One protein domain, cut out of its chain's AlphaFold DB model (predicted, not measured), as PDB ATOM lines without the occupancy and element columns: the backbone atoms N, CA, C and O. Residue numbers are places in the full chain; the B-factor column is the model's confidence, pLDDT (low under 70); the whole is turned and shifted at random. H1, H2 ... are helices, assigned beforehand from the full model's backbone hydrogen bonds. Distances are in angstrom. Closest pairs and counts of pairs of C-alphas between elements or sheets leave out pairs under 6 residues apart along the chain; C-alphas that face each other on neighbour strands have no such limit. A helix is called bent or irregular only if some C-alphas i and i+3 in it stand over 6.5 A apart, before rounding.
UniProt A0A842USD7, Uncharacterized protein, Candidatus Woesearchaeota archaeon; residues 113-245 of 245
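Overview. This is residues 113 to 245 of the 245 residues of an uncharacterized protein of Candidatus Woesearchaeota archaeon (UniProt A0A842USD7). Five helices run up and down side by side: H3, H4 and H5 make a row, H2 folds back along H3 and H6 along H5, a horseshoe whose ends H2 and H6 come close. Short H1 packs on H2 at one side, and H7 on H5 at the other. The printed part has 133 residues, with helices H1 to H7 in chain order and no named strand, all helix; it is compact, with a radius of gyration of the C-alphas of 14.5 A and spans of 38 by 35 by 21 A.

Along the chain. Find C-alpha 115 at (-30.056, -23.562, 24.959), where H1, residues 115 to 118, begins. H2 takes residues 120 to 137, 25.5 A, and is irregular, with C-alphas 121 and 124 7.5 A apart. Then come H3, residues 140 to 156, 24.7 A; H4, 166 to 175, 14.1 A; H5, 178 to 195, 25.9 A; and H6, 209 to 220, 16.8 A. H7, residues 232 to 236, is irregular, with C-alphas 232 and 235 7.7 A apart; it ends with C-alpha 236 at (-16.564, -44.619, 42.655).

Arrangement. H1 touches H2 at residues 122 to 126 alone, closest C-alphas Pro 116 and Ala 123, 4.3 A. H2 to H6 form a bundle, helices side by side, each running opposite to the one before. Look for the closest C-alphas of the hairpin H2 and H3 at Asp 134 and Ile 143, 5.7 A, at a shallow tilt of 23 degrees. In the hairpin H4 and H5, those of Gly 172 and Phe 181 are 3.9 A apart. H2 and H6 are close but not clearly touching, closest C-alphas Ile 135 and Leu 217, 7.5 A. H7 touches H5 at residues 189 to 193 alone, closest C-alphas Asp 233 and Leu 189, 6.2 A. Every O i to N i+4 pair is within hydrogen-bond range in H3, H4, H5 and H6, 12 of 14 in H2 and 0 of 1 in H7, where 1 of 2 O i to N i+3 pairs is; H1 is too short for an O i to N i+4 pair.

Size, cuts and confidence. The C-alphas of Asn 118 and Glu 245, the farthest apart, are 44.1 A apart. The printed part has no cut; the links H5 to H6 and H6 to H7 are long. Look for pLDDT under 70 at residues 157 to 163, 196 to 204, 227, 231 to 236 and 238 to 245.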
ATOM      1  N   ALA A 113     -27.028 -19.015  25.498       89.00
ATOM      2  CA  ALA A 113     -27.844 -18.831  26.698       89.00
ATOM      3  C   ALA A 113     -29.306 -19.285  26.525       89.00
ATOM      4  O   ALA A 113     -29.964 -19.596  27.515       89.00
ATOM      5  N   GLU A 114     -29.789 -19.377  25.282       90.75
ATOM      6  CA  GLU A 114     -31.136 -19.852  24.933       90.75
ATOM      7  C   GLU A 114     -31.234 -21.389  24.909       90.75
ATOM      8  O   GLU A 114     -32.325 -21.956  24.835       90.75
ATOM      9  N   PHE A 115     -30.099 -22.099  24.988       90.38
ATOM     10  CA  PHE A 115     -30.056 -23.562  24.959       90.38
ATOM     11  C   PHE A 115     -31.043 -24.240  25.932       90.38
ATOM     12  O   PHE A 115     -31.796 -25.105  25.481       90.38
ATOM     13  N   PRO A 116     -31.094 -23.901  27.239       89.50
ATOM     14  CA  PRO A 116     -32.003 -24.570  28.171       89.50
ATOM     15  C   PRO A 116     -33.492 -24.338  27.863       89.50
ATOM     16  O   PRO A 116     -34.315 -25.159  28.269       89.50
ATOM     17  N   GLU A 117     -33.851 -23.260  27.157       88.31
ATOM     18  CA  GLU A 117     -35.236 -22.978  26.752       88.31
ATOM     19  C   GLU A 117     -35.645 -23.832  25.549       88.31
ATOM     20  O   GLU A 117     -36.707 -24.463  25.569       88.31
ATOM     21  N   ASN A 118     -34.752 -23.930  24.560       87.75
ATOM     22  CA  ASN A 118     -34.944 -24.717  23.339       87.75
ATOM     23  C   ASN A 118     -34.807 -26.232  23.581       87.75
ATOM     24  O   ASN A 118     -35.452 -27.037  22.912       87.75
ATOM     25  N   HIS A 119     -34.012 -26.636  24.576       86.81
ATOM     26  CA  HIS A 119     -33.677 -28.031  24.868       86.81
ATOM     27  C   HIS A 119     -33.905 -28.374  26.347       86.81
ATOM     28  O   HIS A 119     -32.986 -28.762  27.073       86.81
ATOM     29  N   LYS A 120     -35.159 -28.275  26.806       83.62
ATOM     30  CA  LYS A 120     -35.546 -28.462  28.222       83.62
ATOM     31  C   LYS A 120     -35.030 -29.763  28.853       83.62
ATOM     32  O   LYS A 120     -34.615 -29.757  30.010       83.62
ATOM     33  N   ASN A 121     -34.992 -30.859  28.092       80.38
ATOM     34  CA  ASN A 121     -34.502 -32.165  28.564       80.38
ATOM     35  C   ASN A 121     -32.992 -32.179  28.867       80.38
ATOM     36  O   ASN A 121     -32.524 -33.011  29.642       80.38
ATOM     37  N   TRP A 122     -32.240 -31.244  28.288       82.75
ATOM     38  CA  TRP A 122     -30.787 -31.122  28.411       82.75
ATOM     39  C   TRP A 122     -30.359 -29.926  29.272       82.75
ATOM     40  O   TRP A 122     -29.166 -29.742  29.525       82.75
ATOM     41  N   ALA A 123     -31.318 -29.141  29.779       87.81
ATOM     42  CA  ALA A 123     -31.064 -27.953  30.591       87.81
ATOM     43  C   ALA A 123     -30.166 -28.250  31.805       87.81
ATOM     44  O   ALA A 123     -29.306 -27.447  32.153       87.81
ATOM     45  N   TYR A 124     -30.300 -29.429  32.419       86.56
ATOM     46  CA  TYR A 124     -29.442 -29.831  33.534       86.56
ATOM     47  C   TYR A 124     -27.954 -29.912  33.145       86.56
ATOM     48  O   TYR A 124     -27.106 -29.401  33.875       86.56
ATOM     49  N   LEU A 125     -27.626 -30.508  31.991       87.69
ATOM     50  CA  LEU A 125     -26.239 -30.588  31.511       87.69
ATOM     51  C   LEU A 125     -25.684 -29.203  31.179       87.69
ATOM     52  O   LEU A 125     -24.531 -28.916  31.492       87.69
ATOM     53  N   TYR A 126     -26.521 -28.335  30.606       91.81
ATOM     54  CA  TYR A 126     -26.173 -26.938  30.372       91.81
ATOM     55  C   TYR A 126     -25.793 -26.233  31.682       91.81
ATOM     56  O   TYR A 126     -24.685 -25.717  31.803       91.81
ATOM     57  N   TYR A 127     -26.653 -26.266  32.704       92.38
ATOM     58  CA  TYR A 127     -26.348 -25.593  33.971       92.38
ATOM     59  C   TYR A 127     -25.191 -26.248  34.733       92.38
ATOM     60  O   TYR A 127     -24.478 -25.552  35.453       92.38
ATOM     61  N   TYR A 128     -24.942 -27.549  34.547       91.06
ATOM     62  CA  TYR A 128     -23.724 -28.177  35.056       91.06
ATOM     63  C   TYR A 128     -22.467 -27.607  34.384       91.06
ATOM     64  O   TYR A 128     -21.512 -27.242  35.072       91.06
ATOM     65  N   LEU A 129     -22.474 -27.468  33.057       94.12
ATOM     66  CA  LEU A 129     -21.365 -26.864  32.323       94.12
ATOM     67  C   LEU A 129     -21.110 -25.423  32.788       94.12
ATOM     68  O   LEU A 129     -19.972 -25.078  33.116       94.12
ATOM     69  N   ILE A 130     -22.167 -24.609  32.875       95.31
ATOM     70  CA  ILE A 130     -22.081 -23.224  33.359       95.31
ATOM     71  C   ILE A 130     -21.527 -23.178  34.785       95.31
ATOM     72  O   ILE A 130     -20.624 -22.393  35.064       95.31
ATOM     73  N   LEU A 131     -21.978 -24.070  35.671       94.88
ATOM     74  CA  LEU A 131     -21.469 -24.153  37.037       94.88
ATOM     75  C   LEU A 131     -19.953 -24.401  37.070       94.88
ATOM     76  O   LEU A 131     -19.235 -23.727  37.808       94.88
ATOM     77  N   LEU A 132     -19.453 -25.361  36.283       95.00
ATOM     78  CA  LEU A 132     -18.017 -25.649  36.215       95.00
ATOM     79  C   LEU A 132     -17.228 -24.438  35.703       95.00
ATOM     80  O   LEU A 132     -16.194 -24.088  36.279       95.00
ATOM     81  N   LEU A 133     -17.731 -23.773  34.658       95.12
ATOM     82  CA  LEU A 133     -17.133 -22.553  34.118       95.12
ATOM     83  C   LEU A 133     -17.096 -21.427  35.154       95.12
ATOM     84  O   LEU A 133     -16.061 -20.775  35.309       95.12
ATOM     85  N   ASP A 134     -18.179 -21.211  35.895       94.75
ATOM     86  CA  ASP A 134     -18.263 -20.174  36.923       94.75
ATOM     87  C   ASP A 134     -17.330 -20.459  38.108       94.75
ATOM     88  O   ASP A 134     -16.646 -19.547  38.589       94.75
ATOM     89  N   ILE A 135     -17.220 -21.723  38.540       94.00
ATOM     90  CA  ILE A 135     -16.273 -22.143  39.584       94.00
ATOM     91  C   ILE A 135     -14.830 -21.881  39.139       94.00
ATOM     92  O   ILE A 135     -14.064 -21.281  39.907       94.00
ATOM     93  N   LEU A 136     -14.471 -22.285  37.914       93.62
ATOM     94  CA  LEU A 136     -13.141 -22.085  37.325       93.62
ATOM     95  C   LEU A 136     -12.800 -20.605  37.112       93.62
ATOM     96  O   LEU A 136     -11.641 -20.213  37.249       93.62
ATOM     97  N   ASN A 137     -13.792 -19.779  36.772       92.62
ATOM     98  CA  ASN A 137     -13.637 -18.336  36.573       92.62
ATOM     99  C   ASN A 137     -13.765 -17.515  37.861       92.62
ATOM    100  O   ASN A 137     -13.606 -16.299  37.821       92.62
ATOM    101  N   LYS A 138     -14.057 -18.156  38.996       91.88
ATOM    102  CA  LYS A 138     -14.291 -17.484  40.279       91.88
ATOM    103  C   LYS A 138     -15.402 -16.429  40.248       91.88
ATOM    104  O   LYS A 138     -15.305 -15.396  40.902       91.88
ATOM    105  N   LYS A 139     -16.483 -16.714  39.517       93.50
ATOM    106  CA  LYS A 139     -17.656 -15.837  39.385       93.50
ATOM    107  C   LYS A 139     -18.709 -16.149  40.449       93.50
ATOM    108  O   LYS A 139     -19.789 -16.626  40.127       93.50
ATOM    109  N   ASP A 140     -18.412 -15.871  41.714       93.19
ATOM    110  CA  ASP A 140     -19.237 -16.298  42.858       93.19
ATOM    111  C   ASP A 140     -20.724 -15.855  42.762       93.19
ATOM    112  O   ASP A 140     -21.620 -16.636  43.083       93.19
ATOM    113  N   ILE A 141     -21.016 -14.667  42.210       95.06
ATOM    114  CA  ILE A 141     -22.398 -14.208  41.932       95.06
ATOM    115  C   ILE A 141     -23.104 -15.110  40.906       95.06
ATOM    116  O   ILE A 141     -24.283 -15.427  41.062       95.06
ATOM    117  N   GLN A 142     -22.400 -15.521  39.849       95.50
ATOM    118  CA  GLN A 142     -22.965 -16.394  38.817       95.50
ATOM    119  C   GLN A 142     -23.124 -17.825  39.337       95.50
ATOM    120  O   GLN A 142     -24.167 -18.431  39.112       95.50
ATOM    121  N   ILE A 143     -22.183 -18.308  40.163       94.69
ATOM    122  CA  ILE A 143     -22.321 -19.586  40.880       94.69
ATOM    123  C   ILE A 143     -23.639 -19.608  41.669       94.69
ATOM    124  O   ILE A 143     -24.393 -20.571  41.561       94.69
ATOM    125  N   ALA A 144     -23.958 -18.544  42.417       95.88
ATOM    126  CA  ALA A 144     -25.205 -18.458  43.181       95.88
ATOM    127  C   ALA A 144     -26.462 -18.545  42.290       95.88
ATOM    128  O   ALA A 144     -27.400 -19.277  42.613       95.88
ATOM    129  N   LYS A 145     -26.469 -17.849  41.144       95.62
ATOM    130  CA  LYS A 145     -27.574 -17.912  40.169       95.62
ATOM    131  C   LYS A 145     -27.725 -19.312  39.569       95.62
ATOM    132  O   LYS A 145     -28.837 -19.834  39.495       95.62
ATOM    133  N   THR A 146     -26.613 -19.944  39.203       94.31
ATOM    134  CA  THR A 146     -26.595 -21.303  38.648       94.31
ATOM    135  C   THR A 146     -27.055 -22.338  39.680       94.31
ATOM    136  O   THR A 146     -27.821 -23.237  39.340       94.31
ATOM    137  N   ILE A 147     -26.691 -22.181  40.961       94.44
ATOM    138  CA  ILE A 147     -27.210 -23.014  42.061       94.44
ATOM    139  C   ILE A 147     -28.737 -22.924  42.140       94.44
ATOM    140  O   ILE A 147     -29.390 -23.960  42.247       94.44
ATOM    141  N   ALA A 148     -29.313 -21.719  42.075       93.38
ATOM    142  CA  ALA A 148     -30.765 -21.546  42.125       93.38
ATOM    143  C   ALA A 148     -31.464 -22.273  40.963       93.38
ATOM    144  O   ALA A 148     -32.445 -22.982  41.184       93.38
ATOM    145  N   LYS A 149     -30.908 -22.183  39.747       92.50
ATOM    146  CA  LYS A 149     -31.421 -22.906  38.571       92.50
ATOM    147  C   LYS A 149     -31.302 -24.420  38.696       92.50
ATOM    148  O   LYS A 149     -32.243 -25.135  38.362       92.50
ATOM    149  N   LEU A 150     -30.187 -24.923  39.221       90.19
ATOM    150  CA  LEU A 150     -30.023 -26.354  39.474       90.19
ATOM    151  C   LEU A 150     -31.015 -26.865  40.530       90.19
ATOM    152  O   LEU A 150     -31.572 -27.939  40.331       90.19
ATOM    153  N   LYS A 151     -31.291 -26.100  41.598       89.56
ATOM    154  CA  LYS A 151     -32.318 -26.449  42.603       89.56
ATOM    155  C   LYS A 151     -33.712 -26.530  41.978       89.56
ATOM    156  O   LYS A 151     -34.384 -27.543  42.134       89.56
ATOM    157  N   GLU A 152     -34.094 -25.516  41.200       88.94
ATOM    158  CA  GLU A 152     -35.373 -25.479  40.473       88.94
ATOM    159  C   GLU A 152     -35.547 -26.719  39.573       88.94
ATOM    160  O   GLU A 152     -36.612 -27.341  39.539       88.94
ATOM    161  N   LEU A 153     -34.487 -27.115  38.861       85.69
ATOM    162  CA  LEU A 153     -34.500 -28.305  38.012       85.69
ATOM    163  C   LEU A 153     -34.557 -29.604  38.821       85.69
ATOM    164  O   LEU A 153     -35.319 -30.499  38.454       85.69
ATOM    165  N   GLU A 154     -33.788 -29.724  39.909       79.44
ATOM    166  CA  GLU A 154     -33.794 -30.897  40.796       79.44
ATOM    167  C   GLU A 154     -35.172 -31.132  41.451       79.44
ATOM    168  O   GLU A 154     -35.533 -32.284  41.694       79.44
ATOM    169  N   GLU A 155     -35.955 -30.074  41.694       78.62
ATOM    170  CA  GLU A 155     -37.324 -30.141  42.234       78.62
ATOM    171  C   GLU A 155     -38.366 -30.527  41.177       78.62
ATOM    172  O   GLU A 155     -39.220 -31.381  41.418       78.62
ATOM    173  N   LYS A 156     -38.296 -29.913  39.988       71.88
ATOM    174  CA  LYS A 156     -39.268 -30.137  38.902       71.88
ATOM    175  C   LYS A 156     -39.113 -31.494  38.237       71.88
ATOM    176  O   LYS A 156     -40.067 -32.035  37.677       71.88
ATOM    177  N   THR A 157     -37.907 -32.046  38.251       61.06
ATOM    178  CA  THR A 157     -37.626 -33.290  37.556       61.06
ATOM    179  C   THR A 157     -37.723 -34.483  38.508       61.06
ATOM    180  O   THR A 157     -36.910 -34.670  39.410       61.06
ATOM    181  N   ARG A 158     -38.653 -35.412  38.231       53.84
ATOM    182  CA  ARG A 158     -38.630 -36.796  38.769       53.84
ATOM    183  C   ARG A 158     -37.415 -37.601  38.274       53.84
ATOM    184  O   ARG A 158     -37.420 -38.829  38.292       53.84
ATOM    185  N   ILE A 159     -36.371 -36.940  37.783       50.38
ATOM    186  CA  ILE A 159     -35.228 -37.596  37.180       50.38
ATOM    187  C   ILE A 159     -34.363 -38.119  38.330       50.38
ATOM    188  O   ILE A 159     -33.424 -37.485  38.800       50.38
ATOM    189  N   GLU A 160     -34.653 -39.349  38.753       43.59
ATOM    190  CA  GLU A 160     -33.767 -40.210  39.551       43.59
ATOM    191  C   GLU A 160     -32.373 -40.412  38.908       43.59
ATOM    192  O   GLU A 160     -31.512 -41.065  39.492       43.59
ATOM    193  N   ARG A 161     -32.143 -39.845  37.714       49.44
ATOM    194  CA  ARG A 161     -30.938 -39.961  36.885       49.44
ATOM    195  C   ARG A 161     -30.100 -38.675  36.787       49.44
ATOM    196  O   ARG A 161     -29.018 -38.732  36.218       49.44
ATOM    197  N   ALA A 162     -30.557 -37.536  37.312       52.12
ATOM    198  CA  ALA A 162     -29.744 -36.318  37.386       52.12
ATOM    199  C   ALA A 162     -28.847 -36.436  38.621       52.12
ATOM    200  O   ALA A 162     -29.284 -37.009  39.616       52.12
ATOM    201  N   HIS A 163     -27.608 -35.946  38.581       62.41
ATOM    202  CA  HIS A 163     -26.668 -36.024  39.705       62.41
ATOM    203  C   HIS A 163     -27.151 -35.170  40.894       62.41
ATOM    204  O   HIS A 163     -26.621 -34.090  41.163       62.41
ATOM    205  N   LYS A 164     -28.178 -35.656  41.603       76.06
ATOM    206  CA  LYS A 164     -28.794 -34.992  42.748       76.06
ATOM    207  C   LYS A 164     -27.706 -34.648  43.748       76.06
ATOM    208  O   LYS A 164     -26.928 -35.516  44.139       76.06
ATOM    209  N   GLY A 165     -27.670 -33.389  44.165       86.25
ATOM    210  CA  GLY A 165     -26.661 -32.894  45.094       86.25
ATOM    211  C   GLY A 165     -25.633 -31.970  44.462       86.25
ATOM    212  O   GLY A 165     -24.887 -31.352  45.211       86.25
ATOM    213  N   MET A 166     -25.632 -31.785  43.140       89.50
ATOM    214  CA  MET A 166     -24.743 -30.830  42.474       89.50
ATOM    215  C   MET A 166     -24.939 -29.401  42.986       89.50
ATOM    216  O   MET A 166     -23.958 -28.732  43.318       89.50
ATOM    217  N   ALA A 167     -26.193 -28.962  43.140       91.75
ATOM    218  CA  ALA A 167     -26.503 -27.657  43.718       91.75
ATOM    219  C   ALA A 167     -25.974 -27.526  45.157       91.75
ATOM    220  O   ALA A 167     -25.392 -26.503  45.515       91.75
ATOM    221  N   LYS A 168     -26.117 -28.581  45.973       93.19
ATOM    222  CA  LYS A 168     -25.636 -28.615  47.365       93.19
ATOM    223  C   LYS A 168     -24.105 -28.634  47.440       93.19
ATOM    224  O   LYS A 168     -23.519 -27.944  48.266       93.19
ATOM    225  N   THR A 169     -23.443 -29.364  46.544       93.31
ATOM    226  CA  THR A 169     -21.981 -29.365  46.423       93.31
ATOM    227  C   THR A 169     -21.466 -27.978  46.047       93.31
ATOM    228  O   THR A 169     -20.553 -27.469  46.691       93.31
ATOM    229  N   ALA A 170     -22.077 -27.334  45.052       94.00
ATOM    230  CA  ALA A 170     -21.737 -25.973  44.649       94.00
ATOM    231  C   ALA A 170     -21.986 -24.942  45.760       94.00
ATOM    232  O   ALA A 170     -21.154 -24.064  45.970       94.00
ATOM    233  N   GLU A 171     -23.082 -25.074  46.514       95.25
ATOM    234  CA  GLU A 171     -23.366 -24.263  47.706       95.25
ATOM    235  C   GLU A 171     -22.247 -24.400  48.743       95.25
ATOM    236  O   GLU A 171     -21.763 -23.398  49.266       95.25
ATOM    237  N   GLY A 172     -21.769 -25.622  48.984       95.00
ATOM    238  CA  GLY A 172     -20.624 -25.872  49.856       95.00
ATOM    239  C   GLY A 172     -19.333 -25.223  49.345       95.00
ATOM    240  O   GLY A 172     -18.594 -24.647  50.143       95.00
ATOM    241  N   ILE A 173     -19.092 -25.239  48.024       93.06
ATOM    242  CA  ILE A 173     -17.966 -24.521  47.396       93.06
ATOM    243  C   ILE A 173     -18.072 -23.012  47.637       93.06
ATOM    244  O   ILE A 173     -17.111 -22.392  48.092       93.06
ATOM    245  N   LEU A 174     -19.233 -22.432  47.337       94.75
ATOM    246  CA  LEU A 174     -19.482 -20.995  47.420       94.75
ATOM    247  C   LEU A 174     -19.375 -20.478  48.862       94.75
ATOM    248  O   LEU A 174     -18.740 -19.459  49.117       94.75
ATOM    249  N   THR A 175     -19.960 -21.208  49.811       94.31
ATOM    250  CA  THR A 175     -19.993 -20.842  51.239       94.31
ATOM    251  C   THR A 175     -18.753 -21.287  52.012       94.31
ATOM    252  O   THR A 175     -18.639 -20.997  53.202       94.31
ATOM    253  N   LYS A 176     -17.822 -22.001  51.363       92.50
ATOM    254  CA  LYS A 176     -16.659 -22.642  52.000       92.50
ATOM    255  C   LYS A 176     -17.036 -23.572  53.162       92.50
ATOM    256  O   LYS A 176     -16.251 -23.765  54.087       92.50
ATOM    257  N   ASN A 177     -18.225 -24.167  53.111       94.50
ATOM    258  CA  ASN A 177     -18.733 -25.058  54.146       94.50
ATOM    259  C   ASN A 177     -18.482 -26.527  53.764       94.50
ATOM    260  O   ASN A 177     -19.155 -27.089  52.894       94.50
ATOM    261  N   GLU A 178     -17.522 -27.165  54.444       92.75
ATOM    262  CA  GLU A 178     -17.135 -28.564  54.207       92.75
ATOM    263  C   GLU A 178     -18.300 -29.542  54.427       92.75
ATOM    264  O   GLU A 178     -18.447 -30.503  53.671       92.75
ATOM    265  N   ALA A 179     -19.146 -29.312  55.438       92.69
ATOM    266  CA  ALA A 179     -20.256 -30.206  55.758       92.69
ATOM    267  C   ALA A 179     -21.315 -30.191  54.647       92.69
ATOM    268  O   ALA A 179     -21.702 -31.248  54.148       92.69
ATOM    269  N   VAL A 180     -21.701 -28.992  54.193       94.94
ATOM    270  CA  VAL A 180     -22.630 -28.795  53.065       94.94
ATOM    271  C   VAL A 180     -22.064 -29.406  51.784       94.94
ATOM    272  O   VAL A 180     -22.762 -30.127  51.067       94.94
ATOM    273  N   PHE A 181     -20.778 -29.174  51.516       93.81
ATOM    274  CA  PHE A 181     -20.096 -29.745  50.361       93.81
ATOM    275  C   PHE A 181     -20.113 -31.285  50.388       93.81
ATOM    276  O   PHE A 181     -20.477 -31.926  49.398       93.81
ATOM    277  N   THR A 182     -19.764 -31.879  51.533       91.38
ATOM    278  CA  THR A 182     -19.703 -33.337  51.733       91.38
ATOM    279  C   THR A 182     -21.080 -33.982  51.594       91.38
ATOM    280  O   THR A 182     -21.211 -35.031  50.962       91.38
ATOM    281  N   GLU A 183     -22.124 -33.343  52.130       92.00
ATOM    282  CA  GLU A 183     -23.513 -33.778  51.961       92.00
ATOM    283  C   GLU A 183     -23.891 -33.858  50.474       92.00
ATOM    284  O   GLU A 183     -24.438 -34.868  50.023       92.00
ATOM    285  N   GLY A 184     -23.549 -32.824  49.697       91.50
ATOM    286  CA  GLY A 184     -23.772 -32.799  48.252       91.50
ATOM    287  C   GLY A 184     -23.026 -33.912  47.512       91.50
ATOM    288  O   GLY A 184     -23.636 -34.642  46.730       91.50
ATOM    289  N   ILE A 185     -21.736 -34.117  47.809       91.00
ATOM    290  CA  ILE A 185     -20.944 -35.198  47.192       91.00
ATOM    291  C   ILE A 185     -21.554 -36.570  47.495       91.00
ATOM    292  O   ILE A 185     -21.721 -37.382  46.584       91.00
ATOM    293  N   ASN A 186     -21.947 -36.832  48.743       88.50
ATOM    294  CA  ASN A 186     -22.575 -38.101  49.110       88.50
ATOM    295  C   ASN A 186     -23.908 -38.319  48.370       88.50
ATOM    296  O   ASN A 186     -24.207 -39.444  47.967       88.50
ATOM    297  N   LYS A 187     -24.697 -37.261  48.127       88.44
ATOM    298  CA  LYS A 187     -25.906 -37.343  47.287       88.44
ATOM    299  C   LYS A 187     -25.568 -37.730  45.838       88.44
ATOM    300  O   LYS A 187     -26.199 -38.649  45.310       88.44
ATOM    301  N   ILE A 188     -24.528 -37.130  45.249       88.00
ATOM    302  CA  ILE A 188     -24.068 -37.453  43.886       88.00
ATOM    303  C   ILE A 188     -23.639 -38.923  43.791       88.00
ATOM    304  O   ILE A 188     -24.072 -39.630  42.880       88.00
ATOM    305  N   LEU A 189     -22.832 -39.406  44.741       86.12
ATOM    306  CA  LEU A 189     -22.340 -40.790  44.754       86.12
ATOM    307  C   LEU A 189     -23.473 -41.811  44.904       86.12
ATOM    308  O   LEU A 189     -23.514 -42.799  44.169       86.12
ATOM    309  N   ARG A 190     -24.434 -41.546  45.801       84.50
ATOM    310  CA  ARG A 190     -25.631 -42.386  45.963       84.50
ATOM    311  C   ARG A 190     -26.445 -42.451  44.672       84.50
ATOM    312  O   ARG A 190     -26.919 -43.526  44.307       84.50
ATOM    313  N   SER A 191     -26.594 -41.321  43.976       82.31
ATOM    314  CA  SER A 191     -27.276 -41.264  42.679       82.31
ATOM    315  C   SER A 191     -26.538 -42.092  41.626       82.31
ATOM    316  O   SER A 191     -27.152 -42.929  40.966       82.31
ATOM    317  N   HIS A 192     -25.214 -41.923  41.522       81.44
ATOM    318  CA  HIS A 192     -24.364 -42.669  40.590       81.44
ATOM    319  C   HIS A 192     -24.517 -44.178  40.789       81.44
ATOM    320  O   HIS A 192     -24.894 -44.881  39.856       81.44
ATOM    321  N   LYS A 193     -24.357 -44.669  42.025       79.00
ATOM    322  CA  LYS A 193     -24.509 -46.092  42.373       79.00
ATOM    323  C   LYS A 193     -25.873 -46.671  41.998       79.00
ATOM    324  O   LYS A 193     -25.928 -47.807  41.536       79.00
ATOM    325  N   LYS A 194     -26.966 -45.925  42.195       76.31
ATOM    326  CA  LYS A 194     -28.315 -46.385  41.816       76.31
ATOM    327  C   LYS A 194     -28.448 -46.558  40.304       76.31
ATOM    328  O   LYS A 194     -29.001 -47.553  39.852       76.31
ATOM    329  N   THR A 195     -27.927 -45.606  39.532       70.75
ATOM    330  CA  THR A 195     -27.998 -45.639  38.060       70.75
ATOM    331  C   THR A 195     -27.001 -46.606  37.424       70.75
ATOM    332  O   THR A 195     -27.248 -47.134  36.343       70.75
ATOM    333  N   LYS A 196     -25.868 -46.822  38.092       67.62
ATOM    334  CA  LYS A 196     -24.686 -47.526  37.601       67.62
ATOM    335  C   LYS A 196     -24.133 -48.402  38.734       67.62
ATOM    336  O   LYS A 196     -23.105 -48.071  39.326       67.62
ATOM    337  N   PRO A 197     -24.830 -49.491  39.105       58.22
ATOM    338  CA  PRO A 197     -24.364 -50.358  40.177       58.22
ATOM    339  C   PRO A 197     -23.047 -51.029  39.773       58.22
ATOM    340  O   PRO A 197     -22.976 -51.653  38.718       58.22
ATOM    341  N   PHE A 198     -22.031 -50.949  40.639       55.22
ATOM    342  CA  PHE A 198     -20.658 -51.424  40.391       55.22
ATOM    343  C   PHE A 198     -20.557 -52.880  39.897       55.22
ATOM    344  O   PHE A 198     -19.574 -53.270  39.278       55.22
ATOM    345  N   SER A 199     -21.558 -53.708  40.208       48.16
ATOM    346  CA  SER A 199     -21.654 -55.111  39.793       48.16
ATOM    347  C   SER A 199     -22.117 -55.315  38.344       48.16
ATOM    348  O   SER A 199     -22.041 -56.436  37.853       48.16
ATOM    349  N   LYS A 200     -22.605 -54.268  37.664       52.38
ATOM    350  CA  LYS A 200     -23.107 -54.303  36.275       52.38
ATOM    351  C   LYS A 200     -22.478 -53.232  35.372       52.38
ATOM    352  O   LYS A 200     -22.911 -53.060  34.236       52.38
ATOM    353  N   THR A 201     -21.506 -52.476  35.873       55.91
ATOM    354  CA  THR A 201     -20.859 -51.373  35.151       55.91
ATOM    355  C   THR A 201     -19.615 -51.833  34.410       55.91
ATOM    356  O   THR A 201     -18.803 -52.573  34.958       55.91
ATOM    357  N   ASN A 202     -19.436 -51.322  33.194       61.00
ATOM    358  CA  ASN A 202     -18.153 -51.359  32.500       61.00
ATOM    359  C   ASN A 202     -17.111 -50.499  33.250       61.00
ATOM    360  O   ASN A 202     -17.449 -49.694  34.121       61.00
ATOM    361  N   SER A 203     -15.829 -50.652  32.907       63.06
ATOM    362  CA  SER A 203     -14.746 -49.885  33.538       63.06
ATOM    363  C   SER A 203     -14.915 -48.366  33.432       63.06
ATOM    364  O   SER A 203     -14.398 -47.648  34.282       63.06
ATOM    365  N   ASP A 204     -15.650 -47.886  32.426       63.22
ATOM    366  CA  ASP A 204     -15.855 -46.461  32.141       63.22
ATOM    367  C   ASP A 204     -16.787 -45.797  33.172       63.22
ATOM    368  O   ASP A 204     -16.583 -44.641  33.537       63.22
ATOM    369  N   ASP A 205     -17.757 -46.548  33.704       70.38
ATOM    370  CA  ASP A 205     -18.727 -46.082  34.706       70.38
ATOM    371  C   ASP A 205     -18.292 -46.371  36.158       70.38
ATOM    372  O   ASP A 205     -18.977 -46.005  37.121       70.38
ATOM    373  N   ALA A 206     -17.135 -47.016  36.331       75.81
ATOM    374  CA  ALA A 206     -16.577 -47.375  37.631       75.81
ATOM    375  C   ALA A 206     -16.213 -46.155  38.487       75.81
ATOM    376  O   ALA A 206     -16.109 -46.272  39.705       75.81
ATOM    377  N   ILE A 207     -16.019 -44.993  37.855       81.38
ATOM    378  CA  ILE A 207     -15.685 -43.729  38.508       81.38
ATOM    379  C   ILE A 207     -16.780 -42.698  38.218       81.38
ATOM    380  O   ILE A 207     -17.098 -42.396  37.072       81.38
ATOM    381  N   CYS A 208     -17.309 -42.080  39.268       85.56
ATOM    382  CA  CYS A 208     -18.136 -40.889  39.186       85.56
ATOM    383  C   CYS A 208     -17.245 -39.670  38.897       85.56
ATOM    384  O   CYS A 208     -16.688 -39.036  39.806       85.56
ATOM    385  N   LEU A 209     -17.089 -39.341  37.613       85.94
ATOM    386  CA  LEU A 209     -16.281 -38.199  37.174       85.94
ATOM    387  C   LEU A 209     -16.814 -36.876  37.735       85.94
ATOM    388  O   LEU A 209     -16.021 -36.062  38.195       85.94
ATOM    389  N   THR A 210     -18.136 -36.705  37.806       87.81
ATOM    390  CA  THR A 210     -18.793 -35.529  38.405       87.81
ATOM    391  C   THR A 210     -18.312 -35.275  39.834       87.81
ATOM    392  O   THR A 210     -17.827 -34.187  40.146       87.81
ATOM    393  N   ALA A 211     -18.376 -36.291  40.703       89.19
ATOM    394  CA  ALA A 211     -17.895 -36.171  42.079       89.19
ATOM    395  C   ALA A 211     -16.383 -35.897  42.125       89.19
ATOM    396  O   ALA A 211     -15.930 -35.036  42.880       89.19
ATOM    397  N   THR A 212     -15.608 -36.586  41.282       88.88
ATOM    398  CA  THR A 212     -14.148 -36.421  41.197       88.88
ATOM    399  C   THR A 212     -13.756 -34.983  40.838       88.88
ATOM    400  O   THR A 212     -12.880 -34.403  41.474       88.88
ATOM    401  N   ILE A 213     -14.427 -34.377  39.861       91.19
ATOM    402  CA  ILE A 213     -14.156 -33.012  39.392       91.19
ATOM    403  C   ILE A 213     -14.516 -31.984  40.453       91.19
ATOM    404  O   ILE A 213     -13.712 -31.101  40.748       91.19
ATOM    405  N   LEU A 214     -15.687 -32.120  41.074       91.81
ATOM    406  CA  LEU A 214     -16.113 -31.206  42.131       91.81
ATOM    407  C   LEU A 214     -15.172 -31.268  43.341       91.81
ATOM    408  O   LEU A 214     -14.877 -30.230  43.927       91.81
ATOM    409  N   LEU A 215     -14.627 -32.444  43.673       90.81
ATOM    410  CA  LEU A 215     -13.585 -32.592  44.696       90.81
ATOM    411  C   LEU A 215     -12.267 -31.902  44.301       90.81
ATOM    412  O   LEU A 215     -11.670 -31.214  45.130       90.81
ATOM    413  N   ILE A 216     -11.830 -32.034  43.041       90.00
ATOM    414  CA  ILE A 216     -10.640 -31.332  42.523       90.00
ATOM    415  C   ILE A 216     -10.824 -29.811  42.634       90.00
ATOM    416  O   ILE A 216      -9.949 -29.118  43.157       90.00
ATOM    417  N   LEU A 217     -11.969 -29.287  42.189       91.38
ATOM    418  CA  LEU A 217     -12.265 -27.852  42.222       91.38
ATOM    419  C   LEU A 217     -12.427 -27.321  43.655       91.38
ATOM    420  O   LEU A 217     -11.948 -26.233  43.971       91.38
ATOM    421  N   ALA A 218     -13.043 -28.095  44.549       90.69
ATOM    422  CA  ALA A 218     -13.164 -27.742  45.962       90.69
ATOM    423  C   ALA A 218     -11.795 -27.606  46.643       90.69
ATOM    424  O   ALA A 218     -11.568 -26.636  47.371       90.69
ATOM    425  N   LYS A 219     -10.840 -28.495  46.324       88.31
ATOM    426  CA  LYS A 219      -9.459 -28.404  46.826       88.31
ATOM    427  C   LYS A 219      -8.794 -27.086  46.414       88.31
ATOM    428  O   LYS A 219      -8.166 -26.438  47.249       88.31
ATOM    429  N   GLN A 220      -9.001 -26.632  45.174       86.94
ATOM    430  CA  GLN A 220      -8.509 -25.325  44.699       86.94
ATOM    431  C   GLN A 220      -9.137 -24.136  45.451       86.94
ATOM    432  O   GLN A 220      -8.552 -23.055  45.516       86.94
ATOM    433  N   ARG A 221     -10.313 -24.334  46.056       85.38
ATOM    434  CA  ARG A 221     -11.007 -23.367  46.923       85.38
ATOM    435  C   ARG A 221     -10.740 -23.587  48.418       85.38
ATOM    436  O   ARG A 221     -11.410 -22.968  49.241       85.38
ATOM    437  N   LYS A 222      -9.733 -24.399  48.765       88.31
ATOM    438  CA  LYS A 222      -9.326 -24.738  50.143       88.31
ATOM    439  C   LYS A 222     -10.392 -25.493  50.949       88.31
ATOM    440  O   LYS A 222     -10.352 -25.488  52.172       88.31
ATOM    441  N   ILE A 223     -11.313 -26.174  50.273       86.88
ATOM    442  CA  ILE A 223     -12.260 -27.094  50.905       86.88
ATOM    443  C   ILE A 223     -11.697 -28.497  50.720       86.88
ATOM    444  O   ILE A 223     -11.554 -28.976  49.595       86.88
ATOM    445  N   GLN A 224     -11.341 -29.146  51.824       81.25
ATOM    446  CA  GLN A 224     -10.805 -30.501  51.810       81.25
ATOM    447  C   GLN A 224     -11.769 -31.427  52.533       81.25
ATOM    448  O   GLN A 224     -12.007 -31.270  53.725       81.25
ATOM    449  N   VAL A 225     -12.304 -32.406  51.805       77.19
ATOM    450  CA  VAL A 225     -13.099 -33.477  52.403       77.19
ATOM    451  C   VAL A 225     -12.185 -34.637  52.717       77.19
ATOM    452  O   VAL A 225     -11.567 -35.225  51.827       77.19
ATOM    453  N   LYS A 226     -12.134 -34.984  53.998       73.69
ATOM    454  CA  LYS A 226     -11.482 -36.207  54.452       73.69
ATOM    455  C   LYS A 226     -12.226 -37.424  53.905       73.69
ATOM    456  O   LYS A 226     -13.454 -37.498  53.991       73.69
ATOM    457  N   LYS A 227     -11.487 -38.390  53.354       69.62
ATOM    458  CA  LYS A 227     -12.047 -39.586  52.703       69.62
ATOM    459  C   LYS A 227     -12.984 -40.354  53.631       69.62
ATOM    460  O   LYS A 227     -13.939 -40.973  53.172       69.62
ATOM    461  N   GLU A 228     -12.740 -40.318  54.933       74.06
ATOM    462  CA  GLU A 228     -13.527 -40.959  55.985       74.06
ATOM    463  C   GLU A 228     -14.977 -40.460  56.004       74.06
ATOM    464  O   GLU A 228     -15.872 -41.270  56.219       74.06
ATOM    465  N   LYS A 229     -15.212 -39.178  55.678       77.75
ATOM    466  CA  LYS A 229     -16.536 -38.527  55.681       77.75
ATOM    467  C   LYS A 229     -17.400 -38.844  54.451       77.75
ATOM    468  O   LYS A 229     -18.585 -38.506  54.413       77.75
ATOM    469  N   LEU A 230     -16.818 -39.474  53.433       77.81
ATOM    470  CA  LEU A 230     -17.556 -39.977  52.276       77.81
ATOM    471  C   LEU A 230     -18.243 -41.301  52.662       77.81
ATOM    472  O   LEU A 230     -17.683 -42.078  53.434       77.81
ATOM    473  N   THR A 231     -19.453 -41.580  52.176       67.75
ATOM    474  CA  THR A 231     -20.148 -42.851  52.485       67.75
ATOM    475  C   THR A 231     -19.486 -44.048  51.781       67.75
ATOM    476  O   THR A 231     -18.539 -43.858  51.024       67.75
ATOM    477  N   GLU A 232     -19.962 -45.285  52.003       58.19
ATOM    478  CA  GLU A 232     -19.439 -46.571  51.462       58.19
ATOM    479  C   GLU A 232     -19.193 -46.620  49.933       58.19
ATOM    480  O   GLU A 232     -18.580 -47.546  49.409       58.19
ATOM    481  N   ASP A 233     -19.603 -45.588  49.204       65.81
ATOM    482  CA  ASP A 233     -19.490 -45.436  47.758       65.81
ATOM    483  C   ASP A 233     -18.139 -44.818  47.320       65.81
ATOM    484  O   ASP A 233     -17.985 -44.355  46.189       65.81
ATOM    485  N   LYS A 234     -17.116 -44.835  48.190       62.75
ATOM    486  CA  LYS A 234     -15.757 -44.297  47.918       62.75
ATOM    487  C   LYS A 234     -15.051 -44.975  46.747       62.75
ATOM    488  O   LYS A 234     -14.109 -44.419  46.187       62.75
ATOM    489  N   GLN A 235     -15.474 -46.189  46.402       66.94
ATOM    490  CA  GLN A 235     -14.937 -46.938  45.266       66.94
ATOM    491  C   GLN A 235     -15.209 -46.248  43.922       66.94
ATOM    492  O   GLN A 235     -14.459 -46.470  42.979       66.94
ATOM    493  N   TYR A 236     -16.231 -45.384  43.856       65.50
ATOM    494  CA  TYR A 236     -16.564 -44.619  42.655       65.50
ATOM    495  C   TYR A 236     -15.790 -43.308  42.540       65.50
ATOM    496  O   TYR A 236     -16.000 -42.561  41.593       65.50
ATOM    497  N   ILE A 237     -14.918 -42.969  43.486       70.50
ATOM    498  CA  ILE A 237     -14.063 -41.794  43.344       70.50
ATOM    499  C   ILE A 237     -12.677 -42.256  42.937       70.50
ATOM    500  O   ILE A 237     -12.150 -43.242  43.456       70.50
ATOM    501  N   ALA A 238     -12.057 -41.500  42.035       65.25
ATOM    502  CA  ALA A 238     -10.639 -41.613  41.757       65.25
ATOM    503  C   ALA A 238      -9.815 -41.232  43.000       65.25
ATOM    504  O   ALA A 238      -9.321 -40.113  43.113       65.25
ATOM    505  N   ASN A 239      -9.686 -42.158  43.955       56.53
ATOM    506  CA  ASN A 239      -9.024 -41.924  45.243       56.53
ATOM    507  C   ASN A 239      -7.587 -41.396  45.067       56.53
ATOM    508  O   ASN A 239      -7.165 -40.504  45.797       56.53
ATOM    509  N   SER A 240      -6.892 -41.851  44.022       51.94
ATOM    510  CA  SER A 240      -5.551 -41.400  43.622       51.94
ATOM    511  C   SER A 240      -5.469 -39.927  43.184       51.94
ATOM    512  O   SER A 240      -4.371 -39.384  43.054       51.94
ATOM    513  N   MET A 241      -6.602 -39.255  42.957       59.72
ATOM    514  CA  MET A 241      -6.655 -37.829  42.605       59.72
ATOM    515  C   MET A 241      -6.868 -36.909  43.810       59.72
ATOM    516  O   MET A 241      -6.648 -35.702  43.673       59.72
ATOM    517  N   LEU A 242      -7.259 -37.466  44.964       55.59
ATOM    518  CA  LEU A 242      -7.548 -36.727  46.198       55.59
ATOM    519  C   LEU A 242      -6.342 -36.604  47.136       55.59
ATOM    520  O   LEU A 242      -6.265 -35.645  47.906       55.59
ATOM    521  N   GLU A 243      -5.408 -37.553  47.067       55.28
ATOM    522  CA  GLU A 243      -4.231 -37.601  47.937       55.28
ATOM    523  C   GLU A 243      -3.280 -36.415  47.676       55.28
ATOM    524  O   GLU A 243      -3.210 -35.866  46.568       55.28
ATOM    525  N   ASN A 244      -2.627 -35.952  48.746       45.06
ATOM    526  CA  ASN A 244      -1.725 -34.803  48.729       45.06
ATOM    527  C   ASN A 244      -0.451 -35.141  47.945       45.06
ATOM    528  O   ASN A 244       0.153 -36.185  48.171       45.06
ATOM    529  N   GLU A 245      -0.094 -34.256  47.016       43.47
ATOM    530  CA  GLU A 245       1.313 -34.006  46.687       43.47
ATOM    531  C   GLU A 245       1.838 -33.005  47.714       43.47
ATOM    532  O   GLU A 245       1.051 -32.081  48.051       43.47
TER     533      GLU A 245